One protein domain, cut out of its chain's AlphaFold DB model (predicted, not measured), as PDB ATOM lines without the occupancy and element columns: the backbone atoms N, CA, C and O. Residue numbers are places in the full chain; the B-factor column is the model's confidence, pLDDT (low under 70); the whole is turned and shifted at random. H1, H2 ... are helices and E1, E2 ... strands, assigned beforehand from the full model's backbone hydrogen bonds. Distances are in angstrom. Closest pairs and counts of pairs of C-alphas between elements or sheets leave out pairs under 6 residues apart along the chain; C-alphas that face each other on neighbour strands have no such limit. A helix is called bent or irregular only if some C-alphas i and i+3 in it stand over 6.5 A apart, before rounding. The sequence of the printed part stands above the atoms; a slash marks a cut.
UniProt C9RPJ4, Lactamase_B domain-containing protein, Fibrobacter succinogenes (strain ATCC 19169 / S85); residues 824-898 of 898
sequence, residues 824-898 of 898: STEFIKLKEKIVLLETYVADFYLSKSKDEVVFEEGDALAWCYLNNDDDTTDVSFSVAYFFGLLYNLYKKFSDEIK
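Overview. This is residues 824 to 898 of the 898 residues of the protein "Lactamase_B domain-containing protein" of Fibrobacter succinogenes (strain ATCC 19169 / S85) (UniProt C9RPJ4). A tiny antiparallel sheet of two short strands, E1 and E2, lies beside the last part of H1 and the beginning of H3, two long helices that run side by side in opposite directions. The shorter helix H2 packs on H1 alone, through residues 829 to 836 of H1, and is apart from H3. The printed part has 75 residues, with three named helices and two named strands in the order H1, E1, H2, E2, H3, and its class is mostly helix. It is compact, with a radius of gyration of the C-alphas of 12.6 A, and the C-alphas span 39 by 26 by 16 A.

Along the chain. Strand E1 is residues 852 to 854 and strand E2 is residues 876 to 878. Helix H3, residues 879 to 897, follows E2 directly and measures 26.8 A from first to last C-alpha; its last C-alpha, 897, is at (-24.441, 28.527, -36.637). Helix H1, residues 824 to 846, is the longest at 35.0 A and begins with C-alpha 824 at (-12.665, 26.809, -40.431). H1 has a kink of 28 degrees near residue 839 and is irregular, but only just: C-alphas 839 and 842 are 6.6 A apart. Helix H2, residues 857 to 867, measures 15.6 A, with C-alpha 857 at (-16.932, 9.072, -60.316).

Arrangement. E1 and E2 are antiparallel neighbours at 160 degrees between their directions; N 853 and O 877, and N 877 and O 853, are within hydrogen-bond range, each pair at 2.9 A. The closest C-alphas of H1 and E1 are those of Phe 844 and Val 853, 6.3 A apart. The closest of E1 and H3 are those of Glu 852 and Val 879, at 6.0 A. H1 and E2 are apart. H1 and H3 touch, closest at the C-alphas of Ile 834 and Leu 886, 6.6 A apart, and run opposite ways at a shallow tilt of 34 degrees, only just short of steep. H1 touches H2 with residues 829 to 836 alone, closest at the C-alphas of Lys 829 and Leu 866, 5.5 A apart. These two run opposite ways at a steep tilt of 37 degrees, only just steep. Each O i to N i+4 pair is within hydrogen-bond range in H2 and H3, and 15 of 19 are in H1.

Size, cuts and confidence. The two C-alphas farthest apart are those of Ser 824 and Lys 848, at 39.3 A. The printed part has no cut and ends at residue 898, the chain's last. The link from H2 to E2, 8 residues, is short but not tight; the other links are tight. The mean pLDDT of the printed part is 79.5, and it is under 70 at residue 824, residues 842 to 851 and residues 871 to 874 of this model.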
ATOM      1  N   SER A 824     -12.317  26.360 -39.074       65.19
ATOM      2  CA  SER A 824     -12.665  26.809 -40.431       65.19
ATOM      3  C   SER A 824     -12.692  25.682 -41.472       65.19
ATOM      4  O   SER A 824     -13.631  25.593 -42.257       65.19
ATOM      5  N   THR A 825     -11.705  24.781 -41.458       70.31
ATOM      6  CA  THR A 825     -11.613  23.689 -42.440       70.31
ATOM      7  C   THR A 825     -12.709  22.642 -42.251       70.31
ATOM      8  O   THR A 825     -13.255  22.154 -43.236       70.31
ATOM      9  N   GLU A 826     -13.068  22.311 -41.010       78.00
ATOM     10  CA  GLU A 826     -14.119  21.324 -40.732       78.00
ATOM     11  C   GLU A 826     -15.506  21.828 -41.125       78.00
ATOM     12  O   GLU A 826     -16.290  21.067 -41.687       78.00
ATOM     13  N   PHE A 827     -15.802  23.106 -40.877       76.25
ATOM     14  CA  PHE A 827     -17.076  23.703 -41.271       76.25
ATOM     15  C   PHE A 827     -17.188  23.898 -42.789       76.25
ATOM     16  O   PHE A 827     -18.255  23.668 -43.351       76.25
ATOM     17  N   ILE A 828     -16.096  24.260 -43.475       75.69
ATOM     18  CA  ILE A 828     -16.065  24.281 -44.949       75.69
ATOM     19  C   ILE A 828     -16.331  22.873 -45.484       75.69
ATOM     20  O   ILE A 828     -17.252  22.685 -46.269       75.69
ATOM     21  N   LYS A 829     -15.610  21.859 -44.985       84.44
ATOM     22  CA  LYS A 829     -15.861  20.463 -45.372       84.44
ATOM     23  C   LYS A 829     -17.297  20.030 -45.065       84.44
ATOM     24  O   LYS A 829     -17.873  19.285 -45.844       84.44
ATOM     25  N   LEU A 830     -17.886  20.482 -43.957       86.88
ATOM     26  CA  LEU A 830     -19.286  20.225 -43.617       86.88
ATOM     27  C   LEU A 830     -20.249  20.826 -44.651       86.88
ATOM     28  O   LEU A 830     -21.144  20.122 -45.108       86.88
ATOM     29  N   LYS A 831     -20.051  22.088 -45.043       82.94
ATOM     30  CA  LYS A 831     -20.854  22.749 -46.082       82.94
ATOM     31  C   LYS A 831     -20.751  22.033 -47.423       82.94
ATOM     32  O   LYS A 831     -21.777  21.693 -47.999       82.94
ATOM     33  N   GLU A 832     -19.532  21.760 -47.874       84.19
ATOM     34  CA  GLU A 832     -19.277  21.081 -49.147       84.19
ATOM     35  C   GLU A 832     -19.915  19.688 -49.190       84.19
ATOM     36  O   GLU A 832     -20.500  19.308 -50.198       84.19
ATOM     37  N   LYS A 833     -19.901  18.941 -48.072       89.50
ATOM     38  CA  LYS A 833     -20.606  17.647 -47.977       89.50
ATOM     39  C   LYS A 833     -22.101  17.800 -48.202       89.50
ATOM     40  O   LYS A 833     -22.701  16.972 -48.877       89.50
ATOM     41  N   ILE A 834     -22.700  18.830 -47.607       89.31
ATOM     42  CA  ILE A 834     -24.130  19.095 -47.751       89.31
ATOM     43  C   ILE A 834     -24.446  19.474 -49.198       89.31
ATOM     44  O   ILE A 834     -25.357  18.891 -49.772       89.31
ATOM     45  N   VAL A 835     -23.682  20.397 -49.792       84.75
ATOM     46  CA  VAL A 835     -23.872  20.835 -51.186       84.75
ATOM     47  C   VAL A 835     -23.761  19.654 -52.145       84.75
ATOM     48  O   VAL A 835     -24.628  19.483 -52.996       84.75
ATOM     49  N   LEU A 836     -22.744  18.810 -51.964       86.44
ATOM     50  CA  LEU A 836     -22.545  17.604 -52.758       86.44
ATOM     51  C   LEU A 836     -23.707  16.618 -52.607       86.44
ATOM     52  O   LEU A 836     -24.223  16.122 -53.596       86.44
ATOM     53  N   LEU A 837     -24.171  16.341 -51.387       87.69
ATOM     54  CA  LEU A 837     -25.322  15.453 -51.198       87.69
ATOM     55  C   LEU A 837     -26.620  16.057 -51.756       87.69
ATOM     56  O   LEU A 837     -27.463  15.317 -52.258       87.69
ATOM     57  N   GLU A 838     -26.794  17.384 -51.703       85.00
ATOM     58  CA  GLU A 838     -27.978  18.061 -52.246       85.00
ATOM     59  C   GLU A 838     -28.138  17.867 -53.763       85.00
ATOM     60  O   GLU A 838     -29.279  17.846 -54.234       85.00
ATOM     61  N   THR A 839     -27.053  17.677 -54.530       82.31
ATOM     62  CA  THR A 839     -27.150  17.434 -55.984       82.31
ATOM     63  C   THR A 839     -27.817  16.093 -56.301       82.31
ATOM     64  O   THR A 839     -28.599  16.016 -57.247       82.31
ATOM     65  N   TYR A 840     -27.618  15.081 -55.450       81.25
ATOM     66  CA  TYR A 840     -28.172  13.729 -55.602       81.25
ATOM     67  C   TYR A 840     -29.557  13.540 -54.974       81.25
ATOM     68  O   TYR A 840     -30.193  12.498 -55.156       81.25
ATOM     69  N   VAL A 841     -30.085  14.544 -54.261       78.38
ATOM     70  CA  VAL A 841     -31.460  14.486 -53.732       78.38
ATOM     71  C   VAL A 841     -32.457  14.269 -54.878       78.38
ATOM     72  O   VAL A 841     -33.410  13.506 -54.719       78.38
ATOM     73  N   ALA A 842     -32.220  14.893 -56.041       66.75
ATOM     74  CA  ALA A 842     -33.013  14.729 -57.262       66.75
ATOM     75  C   ALA A 842     -32.967  13.296 -57.827       66.75
ATOM     76  O   ALA A 842     -34.004  12.772 -58.241       66.75
ATOM     77  N   ASP A 843     -31.801  12.652 -57.804       67.00
ATOM     78  CA  ASP A 843     -31.611  11.295 -58.329       67.00
ATOM     79  C   ASP A 843     -32.359  10.253 -57.503       67.00
ATOM     80  O   ASP A 843     -32.941   9.316 -58.058       67.00
ATOM     81  N   PHE A 844     -32.466  10.473 -56.188       68.00
ATOM     82  CA  PHE A 844     -33.316   9.646 -55.338       68.00
ATOM     83  C   PHE A 844     -34.779   9.668 -55.803       68.00
ATOM     84  O   PHE A 844     -35.396   8.615 -55.973       68.00
ATOM     85  N   TYR A 845     -35.324  10.854 -56.089       60.34
ATOM     86  CA  TYR A 845     -36.687  10.972 -56.604       60.34
ATOM     87  C   TYR A 845     -36.878  10.312 -57.996       60.34
ATOM     88  O   TYR A 845     -38.010   9.966 -58.341       60.34
ATOM     89  N   LEU A 846     -35.816  10.186 -58.811       52.94
ATOM     90  CA  LEU A 846     -35.844   9.605 -60.169       52.94
ATOM     91  C   LEU A 846     -35.687   8.077 -60.184       52.94
ATOM     92  O   LEU A 846     -36.070   7.424 -61.164       52.94
ATOM     93  N   SER A 847     -35.101   7.499 -59.133       54.50
ATOM     94  CA  SER A 847     -34.730   6.086 -59.107       54.50
ATOM     95  C   SER A 847     -35.968   5.168 -59.106       54.50
ATOM     96  O   SER A 847     -36.776   5.120 -58.183       54.50
ATOM     97  N   LYS A 848     -36.148   4.409 -60.197       49.00
ATOM     98  CA  LYS A 848     -37.145   3.320 -60.272       49.00
ATOM     99  C   LYS A 848     -36.658   2.029 -59.599       49.00
ATOM    100  O   LYS A 848     -37.459   1.111 -59.412       49.00
ATOM    101  N   SER A 849     -35.368   1.939 -59.274       48.38
ATOM    102  CA  SER A 849     -34.769   0.850 -58.502       48.38
ATOM    103  C   SER A 849     -34.541   1.305 -57.070       48.38
ATOM    104  O   SER A 849     -33.936   2.339 -56.823       48.38
ATOM    105  N   LYS A 850     -35.079   0.493 -56.172       57.44
ATOM    106  CA  LYS A 850     -35.147   0.678 -54.735       57.44
ATOM    107  C   LYS A 850     -33.756   0.561 -54.104       57.44
ATOM    108  O   LYS A 850     -32.958  -0.268 -54.531       57.44
ATOM    109  N   ASP A 851     -33.563   1.374 -53.076       62.41
ATOM    110  CA  ASP A 851     -32.639   1.212 -51.953       62.41
ATOM    111  C   ASP A 851     -31.346   2.036 -51.958       62.41
ATOM    112  O   ASP A 851     -31.000   2.452 -50.862       62.41
ATOM    113  N   GLU A 852     -30.695   2.386 -53.083       71.31
ATOM    114  CA  GLU A 852     -29.391   3.094 -53.042       71.31
ATOM    115  C   GLU A 852     -29.229   4.312 -53.981       71.31
ATOM    116  O   GLU A 852     -29.684   4.302 -55.125       71.31
ATOM    117  N   VAL A 853     -28.526   5.349 -53.502       75.31
ATOM    118  CA  VAL A 853     -28.010   6.498 -54.280       75.31
ATOM    119  C   VAL A 853     -26.526   6.265 -54.547       75.31
ATOM    120  O   VAL A 853     -25.779   6.125 -53.586       75.31
ATOM    121  N   VAL A 854     -26.103   6.239 -55.814       83.38
ATOM    122  CA  VAL A 854     -24.702   6.002 -56.214       83.38
ATOM    123  C   VAL A 854     -24.114   7.284 -56.789       83.38
ATOM    124  O   VAL A 854     -24.695   7.863 -57.707       83.38
ATOM    125  N   PHE A 855     -22.971   7.719 -56.261       85.69
ATOM    126  CA  PHE A 855     -22.272   8.901 -56.762       85.69
ATOM    127  C   PHE A 855     -21.597   8.638 -58.108       85.69
ATOM    128  O   PHE A 855     -21.035   7.567 -58.343       85.69
ATOM    129  N   GLU A 856     -21.605   9.642 -58.985       84.94
ATOM    130  CA  GLU A 856     -20.746   9.656 -60.164       84.94
ATOM    131  C   GLU A 856     -19.266   9.704 -59.748       84.94
ATOM    132  O   GLU A 856     -18.919  10.190 -58.673       84.94
ATOM    133  N   GLU A 857     -18.366   9.229 -60.616       84.06
ATOM    134  CA  GLU A 857     -16.932   9.072 -60.316       84.06
ATOM    135  C   GLU A 857     -16.288  10.342 -59.724       84.06
ATOM    136  O   GLU A 857     -15.554  10.272 -58.738       84.06
ATOM    137  N   GLY A 858     -16.589  11.519 -60.286       83.88
ATOM    138  CA  GLY A 858     -16.050  12.796 -59.800       83.88
ATOM    139  C   GLY A 858     -16.558  13.191 -58.410       83.88
ATOM    140  O   GLY A 858     -15.795  13.702 -57.589       83.88
ATOM    141  N   ASP A 859     -17.822  12.898 -58.127       87.62
ATOM    142  CA  ASP A 859     -18.478  13.226 -56.864       87.62
ATOM    143  C   ASP A 859     -18.122  12.222 -55.766       87.62
ATOM    144  O   ASP A 859     -17.945  12.610 -54.612       87.62
ATOM    145  N   ALA A 860     -17.900  10.954 -56.122       86.88
ATOM    146  CA  ALA A 860     -17.311   9.955 -55.235       86.88
ATOM    147  C   ALA A 860     -15.913  10.398 -54.767       86.88
ATOM    148  O   ALA A 860     -15.626  10.391 -53.570       86.88
ATOM    149  N   LEU A 861     -15.067  10.890 -55.681       84.50
ATOM    150  CA  LEU A 861     -13.754  11.442 -55.330       84.50
ATOM    151  C   LEU A 861     -13.863  12.671 -54.413       84.50
ATOM    152  O   LEU A 861     -13.114  12.784 -53.436       84.50
ATOM    153  N   ALA A 862     -14.796  13.585 -54.699       85.81
ATOM    154  CA  ALA A 862     -15.042  14.754 -53.860       85.81
ATOM    155  C   ALA A 862     -15.520  14.350 -52.457       85.81
ATOM    156  O   ALA A 862     -15.011  14.857 -51.455       85.81
ATOM    157  N   TRP A 863     -16.436  13.387 -52.366       89.69
ATOM    158  CA  TRP A 863     -16.935  12.847 -51.107       89.69
ATOM    159  C   TRP A 863     -15.817  12.273 -50.239       89.69
ATOM    160  O   TRP A 863     -15.705  12.635 -49.062       89.69
ATOM    161  N   CYS A 864     -14.954  11.437 -50.817       87.50
ATOM    162  CA  CYS A 864     -13.833  10.837 -50.100       87.50
ATOM    163  C   CYS A 864     -12.856  11.914 -49.603       87.50
ATOM    164  O   CYS A 864     -12.494  11.937 -48.426       87.50
ATOM    165  N   TYR A 865     -12.537  12.915 -50.431       86.75
ATOM    166  CA  TYR A 865     -11.717  14.061 -50.018       86.75
ATOM    167  C   TYR A 865     -12.323  14.853 -48.841       86.75
ATOM    168  O   TYR A 865     -11.628  15.248 -47.889       86.75
ATOM    169  N   LEU A 866     -13.635  15.091 -48.873       87.19
ATOM    170  CA  LEU A 866     -14.344  15.813 -47.817       87.19
ATOM    171  C   LEU A 866     -14.406  15.014 -46.508       87.19
ATOM    172  O   LEU A 866     -14.442  15.613 -45.426       87.19
ATOM    173  N   ASN A 867     -14.385  13.685 -46.578       87.62
ATOM    174  CA  ASN A 867     -14.377  12.798 -45.414       87.62
ATOM    175  C   ASN A 867     -12.970  12.392 -44.941       87.62
ATOM    176  O   ASN A 867     -12.828  11.958 -43.802       87.62
ATOM    177  N   ASN A 868     -11.926  12.714 -45.716       84.56
ATOM    178  CA  ASN A 868     -10.554  12.221 -45.533       84.56
ATOM    179  C   ASN A 868     -10.455  10.689 -45.667       84.56
ATOM    180  O   ASN A 868      -9.696  10.060 -44.933       84.56
ATOM    181  N   ASP A 869     -11.225  10.114 -46.590       83.94
ATOM    182  CA  ASP A 869     -11.181   8.694 -46.931       83.94
ATOM    183  C   ASP A 869     -10.240   8.466 -48.125       83.94
ATOM    184  O   ASP A 869     -10.283   9.203 -49.112       83.94
ATOM    185  N   ASP A 870      -9.390   7.439 -48.035       73.75
ATOM    186  CA  ASP A 870      -8.415   7.070 -49.079       73.75
ATOM    187  C   ASP A 870      -8.981   6.051 -50.099       73.75
ATOM    188  O   ASP A 870      -8.309   5.709 -51.074       73.75
ATOM    189  N   ASP A 871     -10.196   5.535 -49.873       68.12
ATOM    190  CA  ASP A 871     -10.855   4.549 -50.736       68.12
ATOM    191  C   ASP A 871     -11.733   5.255 -51.775       68.12
ATOM    192  O   ASP A 871     -12.669   5.965 -51.423       68.12
ATOM    193  N   THR A 872     -11.418   5.089 -53.058       63.09
ATOM    194  CA  THR A 872     -12.107   5.758 -54.174       63.09
ATOM    195  C   THR A 872     -13.124   4.850 -54.873       63.09
ATOM    196  O   THR A 872     -13.393   5.045 -56.058       63.09
ATOM    197  N   THR A 873     -13.616   3.803 -54.203       64.62
ATOM    198  CA  THR A 873     -14.576   2.852 -54.788       64.62
ATOM    199  C   THR A 873     -16.032   3.211 -54.483       64.62
ATOM    200  O   THR A 873     -16.321   3.763 -53.427       64.62
ATOM    201  N   ASP A 874     -16.912   2.935 -55.462       68.00
ATOM    202  CA  ASP A 874     -18.361   3.205 -55.530       68.00
ATOM    203  C   ASP A 874     -19.003   3.676 -54.210       68.00
ATOM    204  O   ASP A 874     -19.393   2.874 -53.359       68.00
ATOM    205  N   VAL A 875     -19.143   4.998 -54.053       82.12
ATOM    206  CA  VAL A 875     -19.852   5.591 -52.912       82.12
ATOM    207  C   VAL A 875     -21.354   5.438 -53.154       82.12
ATOM    208  O   VAL A 875     -21.929   6.163 -53.972       82.12
ATOM    209  N   SER A 876     -21.981   4.494 -52.449       84.62
ATOM    210  CA  SER A 876     -23.433   4.306 -52.445       84.62
ATOM    211  C   SER A 876     -24.046   4.421 -51.046       84.62
ATOM    212  O   SER A 876     -23.424   4.084 -50.036       84.62
ATOM    213  N   PHE A 877     -25.279   4.924 -50.972       84.50
ATOM    214  CA  PHE A 877     -25.996   5.130 -49.710       84.50
ATOM    215  C   PHE A 877     -27.393   4.541 -49.747       84.50
ATOM    216  O   PHE A 877     -28.140   4.845 -50.677       84.50
ATOM    217  N   SER A 878     -27.783   3.808 -48.693       81.88
ATOM    218  CA  SER A 878     -29.190   3.445 -48.506       81.88
ATOM    219  C   SER A 878     -30.056   4.699 -48.343       81.88
ATOM    220  O   SER A 878     -29.567   5.731 -47.887       81.88
ATOM    221  N   VAL A 879     -31.350   4.645 -48.656       74.88
ATOM    222  CA  VAL A 879     -32.256   5.808 -48.502       74.88
ATOM    223  C   VAL A 879     -32.273   6.353 -47.075       74.88
ATOM    224  O   VAL A 879     -32.156   7.561 -46.850       74.88
ATOM    225  N   ALA A 880     -32.428   5.449 -46.106       77.62
ATOM    226  CA  ALA A 880     -32.452   5.792 -44.691       77.62
ATOM    227  C   ALA A 880     -31.117   6.410 -44.271       77.62
ATOM    228  O   ALA A 880     -31.099   7.439 -43.593       77.62
ATOM    229  N   TYR A 881     -30.008   5.826 -44.734       85.19
ATOM    230  CA  TYR A 881     -28.674   6.329 -44.450       85.19
ATOM    231  C   TYR A 881     -28.410   7.690 -45.102       85.19
ATOM    232  O   TYR A 881     -27.902   8.583 -44.436       85.19
ATOM    233  N   PHE A 882     -28.800   7.890 -46.361       87.50
ATOM    234  CA  PHE A 882     -28.612   9.135 -47.104       87.50
ATOM    235  C   PHE A 882     -29.328  10.309 -46.432       87.50
ATOM    236  O   PHE A 882     -28.703  11.327 -46.124       87.50
ATOM    237  N   PHE A 883     -30.628  10.170 -46.141       86.56
ATOM    238  CA  PHE A 883     -31.363  11.235 -45.457       86.56
ATOM    239  C   PHE A 883     -30.941  11.387 -44.002       86.56
ATOM    240  O   PHE A 883     -30.895  12.516 -43.518       86.56
ATOM    241  N   GLY A 884     -30.582  10.297 -43.319       89.38
ATOM    242  CA  GLY A 884     -30.005  10.356 -41.978       89.38
ATOM    243  C   GLY A 884     -28.689  11.132 -41.957       89.38
ATOM    244  O   GLY A 884     -28.467  11.964 -41.081       89.38
ATOM    245  N   LEU A 885     -27.833  10.922 -42.955       91.00
ATOM    246  CA  LEU A 885     -26.575  11.634 -43.130       91.00
ATOM    247  C   LEU A 885     -26.805  13.115 -43.432       91.00
ATOM    248  O   LEU A 885     -26.235  13.957 -42.743       91.00
ATOM    249  N   LEU A 886     -27.679  13.442 -44.390       90.94
ATOM    250  CA  LEU A 886     -28.072  14.825 -44.677       90.94
ATOM    251  C   LEU A 886     -28.610  15.522 -43.426       90.94
ATOM    252  O   LEU A 886     -28.115  16.588 -43.068       90.94
ATOM    253  N   TYR A 887     -29.567  14.907 -42.730       93.12
ATOM    254  CA  TYR A 887     -30.090  15.399 -41.457       93.12
ATOM    255  C   TYR A 887     -28.958  15.693 -40.462       93.12
ATOM    256  O   TYR A 887     -28.867  16.812 -39.962       93.12
ATOM    257  N   ASN A 888     -28.068  14.729 -40.212       93.81
ATOM    258  CA  ASN A 888     -26.978  14.885 -39.251       93.81
ATOM    259  C   ASN A 888     -26.014  16.015 -39.641       93.81
ATOM    260  O   ASN A 888     -25.561  16.769 -38.779       93.81
ATOM    261  N   LEU A 889     -25.706  16.156 -40.933       93.38
ATOM    262  CA  LEU A 889     -24.850  17.233 -41.427       93.38
ATOM    263  C   LEU A 889     -25.529  18.598 -41.261       93.38
ATOM    264  O   LEU A 889     -24.905  19.526 -40.753       93.38
ATOM    265  N   TYR A 890     -26.810  18.716 -41.615       92.56
ATOM    266  CA  TYR A 890     -27.588  19.941 -41.421       92.56
ATOM    267  C   TYR A 890     -27.786  20.305 -39.949       92.56
ATOM    268  O   TYR A 890     -27.736  21.483 -39.598       92.56
ATOM    269  N   LYS A 891     -27.980  19.315 -39.077       92.94
ATOM    270  CA  LYS A 891     -28.035  19.517 -37.629       92.94
ATOM    271  C   LYS A 891     -26.701  20.028 -37.100       92.94
ATOM    272  O   LYS A 891     -26.668  21.066 -36.453       92.94
ATOM    273  N   LYS A 892     -25.590  19.377 -37.462       90.94
ATOM    274  CA  LYS A 892     -24.247  19.856 -37.111       90.94
ATOM    275  C   LYS A 892     -24.010  21.280 -37.623       90.94
ATOM    276  O   LYS A 892     -23.398  22.094 -36.943       90.94
ATOM    277  N   PHE A 893     -24.505  21.588 -38.818       86.38
ATOM    278  CA  PHE A 893     -24.411  22.919 -39.401       86.38
ATOM    279  C   PHE A 893     -25.224  23.955 -38.617       86.38
ATOM    280  O   PHE A 893     -24.710  25.027 -38.317       86.38
ATOM    281  N   SER A 894     -26.454  23.610 -38.235       85.25
ATOM    282  CA  SER A 894     -27.296  24.394 -37.327       85.25
ATOM    283  C   SER A 894     -26.588  24.669 -36.000       85.25
ATOM    284  O   SER A 894     -26.568  25.810 -35.552       85.25
ATOM    285  N   ASP A 895     -26.003  23.643 -35.381       85.50
ATOM    286  CA  ASP A 895     -25.331  23.748 -34.081       85.50
ATOM    287  C   ASP A 895     -24.059  24.604 -34.132       85.50
ATOM    288  O   ASP A 895     -23.711  25.227 -33.140       85.50
ATOM    289  N   GLU A 896     -23.364  24.653 -35.272       77.00
ATOM    290  CA  GLU A 896     -22.221  25.558 -35.471       77.00
ATOM    291  C   GLU A 896     -22.650  26.995 -35.839       77.00
ATOM    292  O   GLU A 896     -21.856  27.922 -35.690       77.00
ATOM    293  N   ILE A 897     -23.873  27.193 -36.358       71.75
ATOM    294  CA  ILE A 897     -24.441  28.527 -36.637       71.75
ATOM    295  C   ILE A 897     -24.969  29.188 -35.357       71.75
ATOM    296  O   ILE A 897     -24.845  30.408 -35.220       71.75
ATOM    297  N   LYS A 898     -25.614  28.405 -34.487       70.06
ATOM    298  CA  LYS A 898     -26.133  28.839 -33.183       70.06
ATOM    299  C   LYS A 898     -24.992  29.122 -32.208       70.06
ATOM    300  O   LYS A 898     -25.133  30.107 -31.447       70.06
TER     301      LYS A 898